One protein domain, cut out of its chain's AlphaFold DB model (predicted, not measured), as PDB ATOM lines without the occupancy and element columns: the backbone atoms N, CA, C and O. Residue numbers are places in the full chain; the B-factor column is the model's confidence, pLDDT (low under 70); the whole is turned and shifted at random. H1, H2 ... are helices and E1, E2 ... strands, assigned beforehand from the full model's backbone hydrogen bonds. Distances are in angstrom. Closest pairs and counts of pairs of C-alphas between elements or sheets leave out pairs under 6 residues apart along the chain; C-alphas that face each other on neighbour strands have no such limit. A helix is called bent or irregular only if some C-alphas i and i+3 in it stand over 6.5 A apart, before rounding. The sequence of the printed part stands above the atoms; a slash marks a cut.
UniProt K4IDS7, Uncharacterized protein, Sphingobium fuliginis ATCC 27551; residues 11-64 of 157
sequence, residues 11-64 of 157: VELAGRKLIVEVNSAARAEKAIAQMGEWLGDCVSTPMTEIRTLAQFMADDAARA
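This is residues 11 to 64 of the 157 residues of an uncharacterized protein of Sphingobium fuliginis ATCC 27551 (UniProt K4IDS7). A small two-strand hairpin, E1 and E2, stands between two helices: the longer helix H1 folds back beside E2 on one side, and H2 stands well away on the other, at the far end of an unnamed stretch, residues 43 to 52, that runs back past the hairpin. The H2 end, residues 54 to 64, sticks out free of the rest, as does the far end of H1, residues 37 to 42. The printed part has 54 residues, with two named strands and two named helices in the order E1, E2, H1, H2; the sheet's order is E1 - E2, antiparallel, and the class is mixed, helices and strands. The whole is only just loose, close to compact, with a radius of gyration of the C-alphas of 12.5 A, and its spans of 34 by 26 by 14 A make it only just flat.

E1 is residues 11 to 14, 9.6 A from first to last C-alpha, and begins at C-alpha 11 at (16.071, -27.445, 16.763). E2 is residues 17 to 21, 12.5 A long. H1 is residues 25 to 42, 23.1 A from C-alpha 25 at (5.492, -24.196, 5.578) to C-alpha 42. H2 is residues 53 to 63, 15.2 A long, and ends at C-alpha 63 at (21.917, -40.755, 9.576).

E1 and E2 are a hairpin of antiparallel neighbours, with 150 degrees between their N-to-C directions. C-alphas 11 and 20 face each other at 4.7 A. N 12 and O 19 are 2.9 A apart and N 19 and O 12 are 2.8 A apart, both within hydrogen-bond range. E2 and H1 have 3 pairs of C-alphas within 8 A, the closest those of Val 20 and Ala 31, 7.3 A apart. H1 has a kink of 56 degrees near residue 36, and it is irregular: C-alphas 38 and 41 are 9.5 A apart. H1 is apart from E1 and from H2, and H2 is apart from E1 and E2. In H2 every O i to N i+4 pair is within hydrogen-bond range; in H1 12 of 14 are.

The C-alphas farthest apart are those of Asp 41 and Ala 61, at 34.7 A. Without the stretches that stand free, the body of 37 residues spans 26 by 20 by 15 A. The printed part has no cut. The links E1 to E2 and E2 to H1 are tight, and the link H1 to H2, with 10 residues, is short. The mean pLDDT of the printed part is 84.3; residue 53 and residues 59 to 64 are under 70.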
ATOM      1  N   VAL A  11      15.086 -28.529  16.885       90.69
ATOM      2  CA  VAL A  11      16.071 -27.445  16.763       90.69
ATOM      3  C   VAL A  11      17.457 -28.004  17.059       90.69
ATOM      4  O   VAL A  11      17.727 -28.432  18.179       90.69
ATOM      5  N   GLU A  12      18.337 -27.978  16.064       91.44
ATOM      6  CA  GLU A  12      19.695 -28.525  16.130       91.44
ATOM      7  C   GLU A  12      20.717 -27.431  15.785       91.44
ATOM      8  O   GLU A  12      20.550 -26.694  14.812       91.44
ATOM      9  N   LEU A  13      21.806 -27.332  16.553       90.00
ATOM     10  CA  LEU A  13      22.971 -26.525  16.181       90.00
ATOM     11  C   LEU A  13      24.050 -27.440  15.588       90.00
ATOM     12  O   LEU A  13      24.800 -28.086  16.318       90.00
ATOM     13  N   ALA A  14      24.142 -27.474  14.261       87.06
ATOM     14  CA  ALA A  14      25.114 -28.272  13.520       87.06
ATOM     15  C   ALA A  14      26.277 -27.385  13.047       87.06
ATOM     16  O   ALA A  14      26.214 -26.699  12.019       87.06
ATOM     17  N   GLY A  15      27.364 -27.364  13.822       88.50
ATOM     18  CA  GLY A  15      28.503 -26.483  13.562       88.50
ATOM     19  C   GLY A  15      28.102 -25.009  13.667       88.50
ATOM     20  O   GLY A  15      27.780 -24.528  14.747       88.50
ATOM     21  N   ARG A  16      28.126 -24.276  12.544       88.31
ATOM     22  CA  ARG A  16      27.721 -22.853  12.475       88.31
ATOM     23  C   ARG A  16      26.313 -22.653  11.905       88.31
ATOM     24  O   ARG A  16      25.982 -21.546  11.492       88.31
ATOM     25  N   LYS A  17      25.515 -23.720  11.815       89.25
ATOM     26  CA  LYS A  17      24.157 -23.686  11.265       89.25
ATOM     27  C   LYS A  17      23.152 -24.019  12.356       89.25
ATOM     28  O   LYS A  17      23.257 -25.070  12.980       89.25
ATOM     29  N   LEU A  18      22.173 -23.142  12.542       90.56
ATOM     30  CA  LEU A  18      20.963 -23.452  13.291       90.56
ATOM     31  C   LEU A  18      19.953 -24.073  12.323       90.56
ATOM     32  O   LEU A  18      19.573 -23.441  11.338       90.56
ATOM     33  N   ILE A  19      19.554 -25.308  12.591       92.12
ATOM     34  CA  ILE A  19      18.602 -26.074  11.792       92.12
ATOM     35  C   ILE A  19      17.303 -26.154  12.588       92.12
ATOM     36  O   ILE A  19      17.311 -26.585  13.740       92.12
ATOM     37  N   VAL A  20      16.198 -25.719  11.984       91.44
ATOM     38  CA  VAL A  20      14.861 -25.805  12.582       91.44
ATOM     39  C   VAL A  20      13.967 -26.621  11.663       91.44
ATOM     40  O   VAL A  20      13.669 -26.198  10.547       91.44
ATOM     41  N   GLU A  21      13.526 -27.780  12.138       90.88
ATOM     42  CA  GLU A  21      12.681 -28.694  11.376       90.88
ATOM     43  C   GLU A  21      11.247 -28.657  11.896       90.88
ATOM     44  O   GLU A  21      10.974 -28.750  13.098       90.88
ATOM     45  N   VAL A  22      10.310 -28.517  10.963       90.69
ATOM     46  CA  VAL A  22       8.880 -28.384  11.238       90.69
ATOM     47  C   VAL A  22       8.068 -29.078  10.155       90.69
ATOM     48  O   VAL A  22       8.479 -29.185   9.006       90.69
ATOM     49  N   ASN A  23       6.859 -29.503  10.514       86.81
ATOM     50  CA  ASN A  23       6.000 -30.301   9.634       86.81
ATOM     51  C   ASN A  23       5.083 -29.461   8.708       86.81
ATOM     52  O   ASN A  23       4.093 -29.965   8.187       86.81
ATOM     53  N   SER A  24       5.318 -28.150   8.558       83.88
ATOM     54  CA  SER A  24       4.560 -27.318   7.606       83.88
ATOM     55  C   SER A  24       5.261 -26.007   7.250       83.88
ATOM     56  O   SER A  24       5.977 -25.429   8.069       83.88
ATOM     57  N   ALA A  25       4.974 -25.484   6.052       85.88
ATOM     58  CA  ALA A  25       5.492 -24.196   5.578       85.88
ATOM     59  C   ALA A  25       5.095 -23.025   6.495       85.88
ATOM     60  O   ALA A  25       5.941 -22.220   6.869       85.88
ATOM     61  N   ALA A  26       3.842 -22.988   6.962       88.44
ATOM     62  CA  ALA A  26       3.377 -21.953   7.889       88.44
ATOM     63  C   ALA A  26       4.155 -21.959   9.221       88.44
ATOM     64  O   ALA A  26       4.419 -20.910   9.806       88.44
ATOM     65  N   ARG A  27       4.551 -23.142   9.716       89.94
ATOM     66  CA  ARG A  27       5.414 -23.242  10.904       89.94
ATOM     67  C   ARG A  27       6.850 -22.830  10.597       89.94
ATOM     68  O   ARG A  27       7.484 -22.265  11.481       89.94
ATOM     69  N   ALA A  28       7.338 -23.067   9.380       90.44
ATOM     70  CA  ALA A  28       8.679 -22.656   8.967       90.44
ATOM     71  C   ALA A  28       8.790 -21.128   8.915       90.44
ATOM     72  O   ALA A  28       9.714 -20.566   9.493       90.44
ATOM     73  N   GLU A  29       7.800 -20.445   8.340       91.62
ATOM     74  CA  GLU A  29       7.723 -18.977   8.347       91.62
ATOM     75  C   GLU A  29       7.693 -18.419   9.775       91.62
ATOM     76  O   GLU A  29       8.443 -17.501  10.115       91.62
ATOM     77  N   LYS A  30       6.878 -19.022  10.650       91.44
ATOM     78  CA  LYS A  30       6.803 -18.626  12.062       91.44
ATOM     79  C   LYS A  30       8.122 -18.867  12.807       91.44
ATOM     80  O   LYS A  30       8.474 -18.091  13.696       91.44
ATOM     81  N   ALA A  31       8.827 -19.950  12.492       90.88
ATOM     82  CA  ALA A  31      10.130 -20.251  13.070       90.88
ATOM     83  C   ALA A  31      11.186 -19.243  12.600       90.88
ATOM     84  O   ALA A  31      11.911 -18.709  13.431       90.88
ATOM     85  N   ILE A  32      11.214 -18.917  11.306       91.12
ATOM     86  CA  ILE A  32      12.116 -17.912  10.728       91.12
ATOM     87  C   ILE A  32      11.949 -16.558  11.423       91.12
ATOM     88  O   ILE A  32      12.939 -15.973  11.857       91.12
ATOM     89  N   ALA A  33      10.708 -16.084  11.567       91.50
ATOM     90  CA  ALA A  33      10.433 -14.802  12.211       91.50
ATOM     91  C   ALA A  33      10.905 -14.779  13.675       91.50
ATOM     92  O   ALA A  33      11.630 -13.868  14.068       91.50
ATOM     93  N   GLN A  34      10.555 -15.806  14.460       92.06
ATOM     94  CA  GLN A  34      10.947 -15.894  15.874       92.06
ATOM     95  C   GLN A  34      12.463 -16.011  16.055       92.06
ATOM     96  O   GLN A  34      13.034 -15.338  16.906       92.06
ATOM     97  N   MET A  35      13.135 -16.840  15.251       91.12
ATOM     98  CA  MET A  35      14.589 -17.004  15.346       91.12
ATOM     99  C   MET A  35      15.323 -15.728  14.939       91.12
ATOM    100  O   MET A  35      16.301 -15.367  15.585       91.12
ATOM    101  N   GLY A  36      14.835 -15.021  13.915       90.00
ATOM    102  CA  GLY A  36      15.374 -13.718  13.526       90.00
ATOM    103  C   GLY A  36      15.226 -12.671  14.632       90.00
ATOM    104  O   GLY A  36      16.174 -11.946  14.914       90.00
ATOM    105  N   GLU A  37      14.074 -12.632  15.304       92.62
ATOM    106  CA  GLU A  37      13.835 -11.729  16.437       92.62
ATOM    107  C   GLU A  37      14.744 -12.044  17.634       92.62
ATOM    108  O   GLU A  37      15.310 -11.135  18.239       92.62
ATOM    109  N   TRP A  38      14.911 -13.324  17.975       92.44
ATOM    110  CA  TRP A  38      15.689 -13.729  19.150       92.44
ATOM    111  C   TRP A  38      17.198 -13.654  18.944       92.44
ATOM    112  O   TRP A  38      17.927 -13.365  19.892       92.44
ATOM    113  N   LEU A  39      17.678 -13.956  17.739       90.44
ATOM    114  CA  LEU A  39      19.108 -14.112  17.470       90.44
ATOM    115  C   LEU A  39      19.714 -12.903  16.754       90.44
ATOM    116  O   LEU A  39      20.935 -12.737  16.804       90.44
ATOM    117  N   GLY A  40      18.890 -12.055  16.131       90.12
ATOM    118  CA  GLY A  40      19.326 -10.835  15.457       90.12
ATOM    119  C   GLY A  40      20.501 -11.092  14.513       90.12
ATOM    120  O   GLY A  40      20.464 -12.001  13.686       90.12
ATOM    121  N   ASP A  41      21.584 -10.338  14.700       90.31
ATOM    122  CA  ASP A  41      22.785 -10.396  13.856       90.31
ATOM    123  C   ASP A  41      23.581 -11.712  13.973       90.31
ATOM    124  O   ASP A  41      24.528 -11.938  13.216       90.31
ATOM    125  N   CYS A  42      23.218 -12.606  14.901       88.12
ATOM    126  CA  CYS A  42      23.849 -13.923  15.018       88.12
ATOM    127  C   CYS A  42      23.432 -14.886  13.895       88.12
ATOM    128  O   CYS A  42      24.081 -15.919  13.715       88.12
ATOM    129  N   VAL A  43      22.356 -14.585  13.157       87.12
ATOM    130  CA  VAL A  43      21.851 -15.412  12.056       87.12
ATOM    131  C   VAL A  43      21.791 -14.619  10.753       87.12
ATOM    132  O   VAL A  43      21.369 -13.469  10.711       87.12
ATOM    133  N   SER A  44      22.222 -15.245   9.661       86.50
ATOM    134  CA  SER A  44      22.089 -14.685   8.313       86.50
ATOM    135  C   SER A  44      20.713 -14.992   7.715       86.50
ATOM    136  O   SER A  44      19.907 -15.701   8.316       86.50
ATOM    137  N   THR A  45      20.462 -14.517   6.487       85.19
ATOM    138  CA  THR A  45      19.264 -14.881   5.716       85.19
ATOM    139  C   THR A  45      19.035 -16.400   5.751       85.19
ATOM    140  O   THR A  45      19.954 -17.153   5.411       85.19
ATOM    141  N   PRO A  46      17.845 -16.860   6.172       85.94
ATOM    142  CA  PRO A  46      17.559 -18.279   6.305       85.94
ATOM    143  C   PRO A  46      17.453 -18.936   4.929       85.94
ATOM    144  O   PRO A  46      16.935 -18.352   3.977       85.94
ATOM    145  N   MET A  47      17.907 -20.182   4.848       88.25
ATOM    146  CA  MET A  47      17.634 -21.059   3.716       88.25
ATOM    147  C   MET A  47      16.501 -22.005   4.111       88.25
ATOM    148  O   MET A  47      16.614 -22.703   5.117       88.25
ATOM    149  N   THR A  48      15.433 -22.036   3.317       87.56
ATOM    150  CA  THR A  48      14.298 -22.940   3.538       87.56
ATOM    151  C   THR A  48      14.351 -24.079   2.534       87.56
ATOM    152  O   THR A  48      14.414 -23.844   1.329       87.56
ATOM    153  N   GLU A  49      14.279 -25.311   3.026       87.06
ATOM    154  CA  GLU A  49      14.194 -26.512   2.204       87.06
ATOM    155  C   GLU A  49      12.856 -27.211   2.468       87.06
ATOM    156  O   GLU A  49      12.481 -27.435   3.619       87.06
ATOM    157  N   ILE A  50      12.122 -27.549   1.405       84.12
ATOM    158  CA  ILE A  50      10.909 -28.367   1.501       84.12
ATOM    159  C   ILE A  50      11.287 -29.778   1.079       84.12
ATOM    160  O   ILE A  50      11.659 -30.006  -0.072       84.12
ATOM    161  N   ARG A  51      11.159 -30.720   2.008       79.06
ATOM    162  CA  ARG A  51      11.434 -32.135   1.767       79.06
ATOM    163  C   ARG A  51      10.143 -32.924   1.698       79.06
ATOM    164  O   ARG A  51       9.176 -32.641   2.405       79.06
ATOM    165  N   THR A  52      10.136 -33.937   0.845       82.19
ATOM    166  CA  THR A  52       9.082 -34.953   0.863       82.19
ATOM    167  C   THR A  52       9.297 -35.915   2.029       82.19
ATOM    168  O   THR A  52      10.425 -36.109   2.484       82.19
ATOM    169  N   LEU A  53       8.226 -36.578   2.476       69.56
ATOM    170  CA  LEU A  53       8.318 -37.618   3.507       69.56
ATOM    171  C   LEU A  53       9.314 -38.724   3.117       69.56
ATOM    172  O   LEU A  53      10.099 -39.163   3.946       69.56
ATOM    173  N   ALA A  54       9.330 -39.126   1.843       73.19
ATOM    174  CA  ALA A  54      10.248 -40.149   1.346       73.19
ATOM    175  C   ALA A  54      11.725 -39.728   1.461       73.19
ATOM    176  O   ALA A  54      12.557 -40.533   1.862       73.19
ATOM    177  N   GLN A  55      12.050 -38.468   1.148       74.06
ATOM    178  CA  GLN A  55      13.411 -37.937   1.300       74.06
ATOM    179  C   GLN A  55      13.823 -37.838   2.769       74.06
ATOM    180  O   GLN A  55      14.944 -38.194   3.106       74.06
ATOM    181  N   PHE A  56      12.907 -37.415   3.645       72.88
ATOM    182  CA  PHE A  56      13.159 -37.378   5.084       72.88
ATOM    183  C   PHE A  56      13.473 -38.775   5.641       72.88
ATOM    184  O   PHE A  56      14.460 -38.946   6.345       72.88
ATOM    185  N   MET A  57      12.688 -39.791   5.263       72.19
ATOM    186  CA  MET A  57      12.927 -41.178   5.687       72.19
ATOM    187  C   MET A  57      14.243 -41.751   5.140       72.19
ATOM    188  O   MET A  57      14.895 -42.533   5.825       72.19
ATOM    189  N   ALA A  58      14.640 -41.377   3.920       74.38
ATOM    190  CA  ALA A  58      15.905 -41.817   3.333       74.38
ATOM    191  C   ALA A  58      17.126 -41.208   4.047       74.38
ATOM    192  O   ALA A  58      18.093 -41.922   4.308       74.38
ATOM    193  N   ASP A  59      17.069 -39.920   4.394       69.44
ATOM    194  CA  ASP A  59      18.129 -39.242   5.150       69.44
ATOM    195  C   ASP A  59      18.230 -39.773   6.586       69.44
ATOM    196  O   ASP A  59      19.336 -39.973   7.080       69.44
ATOM    197  N   ASP A  60      17.100 -40.039   7.247       65.94
ATOM    198  CA  ASP A  60      17.076 -40.612   8.599       65.94
ATOM    199  C   ASP A  60      17.681 -42.023   8.614       65.94
ATOM    200  O   ASP A  60      18.537 -42.327   9.439       65.94
ATOM    201  N   ALA A  61      17.353 -42.853   7.617       65.75
ATOM    202  CA  ALA A  61      17.994 -44.154   7.432       65.75
ATOM    203  C   ALA A  61      19.509 -44.042   7.168       65.75
ATOM    204  O   ALA A  61      20.268 -44.919   7.575       65.75
ATOM    205  N   ALA A  62      19.961 -42.973   6.504       64.62
ATOM    206  CA  ALA A  62      21.380 -42.716   6.260       64.62
ATOM    207  C   ALA A  62      22.114 -42.109   7.473       64.62
ATOM    208  O   ALA A  62      23.334 -42.240   7.573       64.62
ATOM    209  N   ARG A  63      21.391 -41.423   8.371       61.22
ATOM    210  CA  ARG A  63      21.917 -40.755   9.576       61.22
ATOM    211  C   ARG A  63      21.781 -41.607  10.836       61.22
ATOM    212  O   ARG A  63      22.436 -41.293  11.832       61.22
ATOM    213  N   ALA A  64      20.962 -42.658  10.797       55.12
ATOM    214  CA  ALA A  64      20.923 -43.684  11.823       55.12
ATOM    215  C   ALA A  64      22.368 -44.106  12.122       55.12
ATOM    216  O   ALA A  64      23.119 -44.366  11.173       55.12
TER     217      ALA A  64